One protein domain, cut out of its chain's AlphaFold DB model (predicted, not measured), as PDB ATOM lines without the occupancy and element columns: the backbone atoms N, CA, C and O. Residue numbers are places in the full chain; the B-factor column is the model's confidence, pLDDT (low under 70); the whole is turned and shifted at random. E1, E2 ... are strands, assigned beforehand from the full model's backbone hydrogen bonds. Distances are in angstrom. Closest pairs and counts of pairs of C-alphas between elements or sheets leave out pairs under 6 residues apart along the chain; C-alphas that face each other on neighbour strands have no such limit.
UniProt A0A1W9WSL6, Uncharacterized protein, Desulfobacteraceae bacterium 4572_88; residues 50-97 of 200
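This is residues 50 to 97 of the 200 residues of an uncharacterized protein of Desulfobacteraceae bacterium 4572_88 (UniProt A0A1W9WSL6). The model is one long hairpin of two strands, E1 and E2, with a winding stretch with no named element, residues 50 to 66, gathered at the end where E1 begins and E2 ends. The hairpin makes the longest axis, and E2 bends near the turn. The printed part has 48 residues, with no named helix and two named strands, E1 then E2, in one antiparallel sheet. The class is all strand, although under half of the residues, 22 of 48, are in named elements. The whole is loose, with a radius of gyration of the C-alphas of 13.6 A, and its outline is a rod of 40 by 19 by 15 A.

Residues 61 to 62 form a short antiparallel pairing with residues 67 to 68 of E1, the strand of residues 67 to 76. A tight link of 4 residues leads from E1 to E2, residues 81 to 92, and the two form a hairpin. Their directions stand at 160 degrees. C-alphas 75 and 82 face each other at 4.6 A near the turn, and C-alphas 69 and 91 at 4.7 A near the other end. N 70 and O 90 are within hydrogen-bond range at 2.8 A, as are N 83 and O 74 at 2.8 A. E2 bends by 92 degrees at Arg 84.

The printed part begins at C-alpha 50, (119.239, 131.781, 174.730). E1 runs 29.1 A from C-alpha 67 at (121.668, 121.468, 178.481) to C-alpha 76. E2 spans 25.6 A and ends at C-alpha 92, (121.446, 117.849, 174.490).

The two C-alphas farthest apart, those of Thr 64 and Lys 78, are 41.7 A apart. The printed part has no cut. Its mean pLDDT is 85.1, and residues 51 to 58 are under 70.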
ATOM      1  N   ILE A  50     120.580 132.341 174.659       75.25
ATOM      2  CA  ILE A  50     119.239 131.781 174.730       75.25
ATOM      3  C   ILE A  50     118.220 132.897 174.872       75.25
ATOM      4  O   ILE A  50     118.057 133.469 175.949       75.25
ATOM      5  N   ASP A  51     117.498 133.164 173.785       69.62
ATOM      6  CA  ASP A  51     116.234 133.878 173.873       69.62
ATOM      7  C   ASP A  51     115.146 132.890 174.311       69.62
ATOM      8  O   ASP A  51     114.861 131.899 173.636       69.62
ATOM      9  N   SER A  52     114.524 133.163 175.456       57.50
ATOM     10  CA  SER A  52     113.392 132.399 175.989       57.50
ATOM     11  C   SER A  52     112.236 132.195 174.994       57.50
ATOM     12  O   SER A  52     111.462 131.256 175.172       57.50
ATOM     13  N   ALA A  53     112.122 133.025 173.952       56.94
ATOM     14  CA  ALA A  53     111.128 132.871 172.890       56.94
ATOM     15  C   ALA A  53     111.513 131.846 171.799       56.94
ATOM     16  O   ALA A  53     110.628 131.356 171.097       56.94
ATOM     17  N   GLU A  54     112.797 131.496 171.652       55.94
ATOM     18  CA  GLU A  54     113.322 130.699 170.526       55.94
ATOM     19  C   GLU A  54     113.740 129.269 170.907       55.94
ATOM     20  O   GLU A  54     114.068 128.446 170.045       55.94
ATOM     21  N   VAL A  55     113.700 128.919 172.193       58.00
ATOM     22  CA  VAL A  55     114.081 127.577 172.640       58.00
ATOM     23  C   VAL A  55     112.976 126.574 172.318       58.00
ATOM     24  O   VAL A  55     111.984 126.458 173.030       58.00
ATOM     25  N   LEU A  56     113.204 125.751 171.293       58.78
ATOM     26  CA  LEU A  56     112.368 124.585 170.952       58.78
ATOM     27  C   LEU A  56     112.353 123.487 172.040       58.78
ATOM     28  O   LEU A  56     111.696 122.454 171.880       58.78
ATOM     29  N   ALA A  57     113.091 123.663 173.137       62.94
ATOM     30  CA  ALA A  57     113.128 122.709 174.232       62.94
ATOM     31  C   ALA A  57     111.863 122.771 175.079       62.94
ATOM     32  O   ALA A  57     111.490 123.811 175.615       62.94
ATOM     33  N   TYR A  58     111.279 121.602 175.323       63.69
ATOM     34  CA  TYR A  58     110.112 121.471 176.192       63.69
ATOM     35  C   TYR A  58     110.391 121.896 177.650       63.69
ATOM     36  O   TYR A  58     109.469 122.248 178.377       63.69
ATOM     37  N   SER A  59     111.652 121.832 178.086       70.44
ATOM     38  CA  SER A  59     112.065 122.099 179.476       70.44
ATOM     39  C   SER A  59     112.670 123.486 179.708       70.44
ATOM     40  O   SER A  59     112.936 123.828 180.858       70.44
ATOM     41  N   GLY A  60     112.892 124.276 178.652       78.56
ATOM     42  CA  GLY A  60     113.805 125.419 178.716       78.56
ATOM     43  C   GLY A  60     115.273 124.986 178.852       78.56
ATOM     44  O   GLY A  60     115.605 123.813 178.671       78.56
ATOM     45  N   TYR A  61     116.153 125.949 179.131       86.12
ATOM     46  CA  TYR A  61     117.586 125.720 179.342       86.12
ATOM     47  C   TYR A  61     117.936 125.596 180.815       86.12
ATOM     48  O   TYR A  61     117.553 126.436 181.628       86.12
ATOM     49  N   ASP A  62     118.713 124.568 181.137       87.94
ATOM     50  CA  ASP A  62     119.290 124.387 182.456       87.94
ATOM     51  C   ASP A  62     120.701 124.976 182.492       87.94
ATOM     52  O   ASP A  62     121.659 124.359 182.031       87.94
ATOM     53  N   GLY A  63     120.842 126.170 183.070       84.06
ATOM     54  CA  GLY A  63     122.133 126.855 183.170       84.06
ATOM     55  C   GLY A  63     123.156 126.174 184.085       84.06
ATOM     56  O   GLY A  63     124.336 126.490 183.992       84.06
ATOM     57  N   THR A  64     122.736 125.237 184.945       87.50
ATOM     58  CA  THR A  64     123.668 124.455 185.775       87.50
ATOM     59  C   THR A  64     124.242 123.289 184.982       87.50
ATOM     60  O   THR A  64     125.427 122.988 185.091       87.50
ATOM     61  N   ARG A  65     123.404 122.627 184.178       88.81
ATOM     62  CA  ARG A  65     123.817 121.481 183.353       88.81
ATOM     63  C   ARG A  65     124.366 121.881 181.985       88.81
ATOM     64  O   ARG A  65     125.072 121.089 181.373       88.81
ATOM     65  N   GLY A  66     124.063 123.086 181.507       89.88
ATOM     66  CA  GLY A  66     124.432 123.545 180.168       89.88
ATOM     67  C   GLY A  66     123.625 122.871 179.054       89.88
ATOM     68  O   GLY A  66     124.084 122.786 177.916       89.88
ATOM     69  N   THR A  67     122.437 122.353 179.368       92.12
ATOM     70  CA  THR A  67     121.668 121.468 178.481       92.12
ATOM     71  C   THR A  67     120.202 121.870 178.367       92.12
ATOM     72  O   THR A  67     119.654 122.634 179.165       92.12
ATOM     73  N   ILE A  68     119.550 121.318 177.348       90.38
ATOM     74  CA  ILE A  68     118.103 121.346 177.147       90.38
ATOM     75  C   ILE A  68     117.559 119.914 177.055       90.38
ATOM     76  O   ILE A  68     118.251 119.010 176.582       90.38
ATOM     77  N   LEU A  69     116.295 119.701 177.443       90.44
ATOM     78  CA  LEU A  69     115.581 118.448 177.150       90.44
ATOM     79  C   LEU A  69     114.700 118.583 175.906       90.44
ATOM     80  O   LEU A  69     113.750 119.375 175.875       90.44
ATOM     81  N   LEU A  70     114.981 117.741 174.916       88.88
ATOM     82  CA  LEU A  70     114.177 117.545 173.716       88.88
ATOM     83  C   LEU A  70     113.256 116.334 173.873       88.88
ATOM     84  O   LEU A  70     113.595 115.358 174.544       88.88
ATOM     85  N   ARG A  71     112.100 116.371 173.203       89.19
ATOM     86  CA  ARG A  71     111.160 115.247 173.105       89.19
ATOM     87  C   ARG A  71     111.055 114.759 171.673       89.19
ATOM     88  O   ARG A  71     110.955 115.556 170.747       89.19
ATOM     89  N   SER A  72     111.010 113.446 171.504       88.56
ATOM     90  CA  SER A  72     110.795 112.809 170.209       88.56
ATOM     91  C   SER A  72     109.811 111.656 170.331       88.56
ATOM     92  O   SER A  72     109.750 110.977 171.356       88.56
ATOM     93  N   VAL A  73     109.038 111.427 169.276       91.75
ATOM     94  CA  VAL A  73     108.088 110.317 169.172       91.75
ATOM     95  C   VAL A  73     108.471 109.443 167.988       91.75
ATOM     96  O   VAL A  73     108.811 109.952 166.922       91.75
ATOM     97  N   ALA A  74     108.394 108.122 168.143       92.44
ATOM     98  CA  ALA A  74     108.454 107.243 166.977       92.44
ATOM     99  C   ALA A  74     107.103 107.239 166.255       92.44
ATOM    100  O   ALA A  74     106.056 107.189 166.899       92.44
ATOM    101  N   ILE A  75     107.128 107.231 164.924       93.62
ATOM    102  CA  ILE A  75     105.932 107.085 164.090       93.62
ATOM    103  C   ILE A  75     105.787 105.619 163.673       93.62
ATOM    104  O   ILE A  75     106.749 105.000 163.225       93.62
ATOM    105  N   ASP A  76     104.587 105.056 163.830       94.06
ATOM    106  CA  ASP A  76     104.221 103.756 163.264       94.06
ATOM    107  C   ASP A  76     104.052 103.919 161.744       94.06
ATOM    108  O   ASP A  76     103.092 104.568 161.313       94.06
ATOM    109  N   PRO A  77     104.929 103.331 160.911       94.12
ATOM    110  CA  PRO A  77     104.881 103.530 159.466       94.12
ATOM    111  C   PRO A  77     103.630 102.920 158.821       94.12
ATOM    112  O   PRO A  77     103.244 103.347 157.738       94.12
ATOM    113  N   LYS A  78     102.973 101.940 159.463       96.44
ATOM    114  CA  LYS A  78     101.740 101.334 158.936       96.44
ATOM    115  C   LYS A  78     100.519 102.205 159.201       96.44
ATOM    116  O   LYS A  78      99.596 102.216 158.395       96.44
ATOM    117  N   LYS A  79     100.484 102.882 160.353       94.00
ATOM    118  CA  LYS A  79      99.320 103.664 160.799       94.00
ATOM    119  C   LYS A  79      99.478 105.169 160.603       94.00
ATOM    120  O   LYS A  79      98.494 105.883 160.745       94.00
ATOM    121  N   GLY A  80     100.696 105.655 160.368       93.00
ATOM    122  CA  GLY A  80     101.005 107.086 160.302       93.00
ATOM    123  C   GLY A  80     100.757 107.834 161.617       93.00
ATOM    124  O   GLY A  80     100.582 109.047 161.608       93.00
ATOM    125  N   THR A  81     100.702 107.130 162.752       93.88
ATOM    126  CA  THR A  81     100.422 107.706 164.080       93.88
ATOM    127  C   THR A  81     101.597 107.483 165.025       93.88
ATOM    128  O   THR A  81     102.472 106.663 164.748       93.88
ATOM    129  N   ALA A  82     101.636 108.206 166.148       93.94
ATOM    130  CA  ALA A  82     102.653 107.982 167.170       93.94
ATOM    131  C   ALA A  82     102.595 106.531 167.679       93.94
ATOM    132  O   ALA A  82     101.547 106.035 168.100       93.94
ATOM    133  N   ALA A  83     103.734 105.847 167.646       94.19
ATOM    134  CA  ALA A  83     103.854 104.489 168.132       94.19
ATOM    135  C   ALA A  83     103.640 104.456 169.653       94.19
ATOM    136  O   ALA A  83     104.194 105.253 170.417       94.19
ATOM    137  N   ARG A  84     102.816 103.505 170.105       92.44
ATOM    138  CA  ARG A  84     102.452 103.376 171.520       92.44
ATOM    139  C   ARG A  84     103.701 103.136 172.374       92.44
ATOM    140  O   ARG A  84     104.495 102.253 172.066       92.44
ATOM    141  N   ASN A  85     103.827 103.886 173.472       90.56
ATOM    142  CA  ASN A  85     104.936 103.801 174.435       90.56
ATOM    143  C   ASN A  85     106.325 104.071 173.823       90.56
ATOM    144  O   ASN A  85     107.322 103.500 174.261       90.56
ATOM    145  N   LYS A  86     106.396 104.922 172.793       92.62
ATOM    146  CA  LYS A  86     107.643 105.300 172.111       92.62
ATOM    147  C   LYS A  86     107.855 106.817 172.129       92.62
ATOM    148  O   LYS A  86     108.073 107.433 171.089       92.62
ATOM    149  N   LEU A  87     107.746 107.396 173.325       91.44
ATOM    150  CA  LEU A  87     108.160 108.766 173.623       91.44
ATOM    151  C   LEU A  87     109.574 108.719 174.207       91.44
ATOM    152  O   LEU A  87     109.810 108.018 175.189       91.44
ATOM    153  N   TYR A  88     110.487 109.472 173.612       90.88
ATOM    154  CA  TYR A  88     111.878 109.579 174.028       90.88
ATOM    155  C   TYR A  88     112.167 111.002 174.495       90.88
ATOM    156  O   TYR A  88     111.670 111.965 173.905       90.88
ATOM    157  N   ASN A  89     112.984 111.122 175.538       90.81
ATOM    158  CA  ASN A  89     113.558 112.392 175.962       90.81
ATOM    159  C   ASN A  89     115.067 112.331 175.721       90.81
ATOM    160  O   ASN A  89     115.689 111.320 176.048       90.81
ATOM    161  N   TYR A  90     115.632 113.401 175.176       90.69
ATOM    162  CA  TYR A  90     117.068 113.537 174.957       90.69
ATOM    163  C   TYR A  90     117.564 114.774 175.677       90.69
ATOM    164  O   TYR A  90     116.973 115.842 175.541       90.69
ATOM    165  N   GLU A  91     118.650 114.622 176.418       92.44
ATOM    166  CA  GLU A  91     119.400 115.750 176.941       92.44
ATOM    167  C   GLU A  91     120.487 116.112 175.936       92.44
ATOM    168  O   GLU A  91     121.253 115.247 175.512       92.44
ATOM    169  N   VAL A  92     120.504 117.371 175.504       91.94
ATOM    170  CA  VAL A  92     121.446 117.849 174.490       91.94
ATOM    171  C   VAL A  92     122.005 119.209 174.877       91.94
ATOM    172  O   VAL A  92     121.338 120.002 175.544       91.94
ATOM    173  N   VAL A  93     123.218 119.490 174.412       92.38
ATOM    174  CA  VAL A  93     123.766 120.845 174.434       92.38
ATOM    175  C   VAL A  93     123.082 121.644 173.317       92.38
ATOM    176  O   VAL A  93     123.059 121.179 172.172       92.38
ATOM    177  N   PRO A  94     122.475 122.800 173.619       89.94
ATOM    178  CA  PRO A  94     121.840 123.634 172.604       89.94
ATOM    179  C   PRO A  94     122.865 124.251 171.644       89.94
ATOM    180  O   PRO A  94     124.036 124.446 171.974       89.94
ATOM    181  N   GLN A  95     122.398 124.600 170.445       89.75
ATOM    182  CA  GLN A  95     123.202 125.328 169.466       89.75
ATOM    183  C   GLN A  95     123.671 126.674 170.036       89.75
ATOM    184  O   GLN A  95     122.941 127.338 170.768       89.75
ATOM    185  N   GLY A  96     124.881 127.082 169.655       90.50
ATOM    186  CA  GLY A  96     125.481 128.347 170.075       90.50
ATOM    187  C   GLY A  96     126.380 128.224 171.303       90.50
ATOM    188  O   GLY A  96     127.099 129.168 171.595       90.50
ATOM    189  N   ALA A  97     126.387 127.076 171.987       93.38
ATOM    190  CA  ALA A  97     127.421 126.778 172.969       93.38
ATOM    191  C   ALA A  97     128.786 126.611 172.276       93.38
ATOM    192  O   ALA A  97     128.872 125.940 171.242       93.38
TER     193      ALA A  97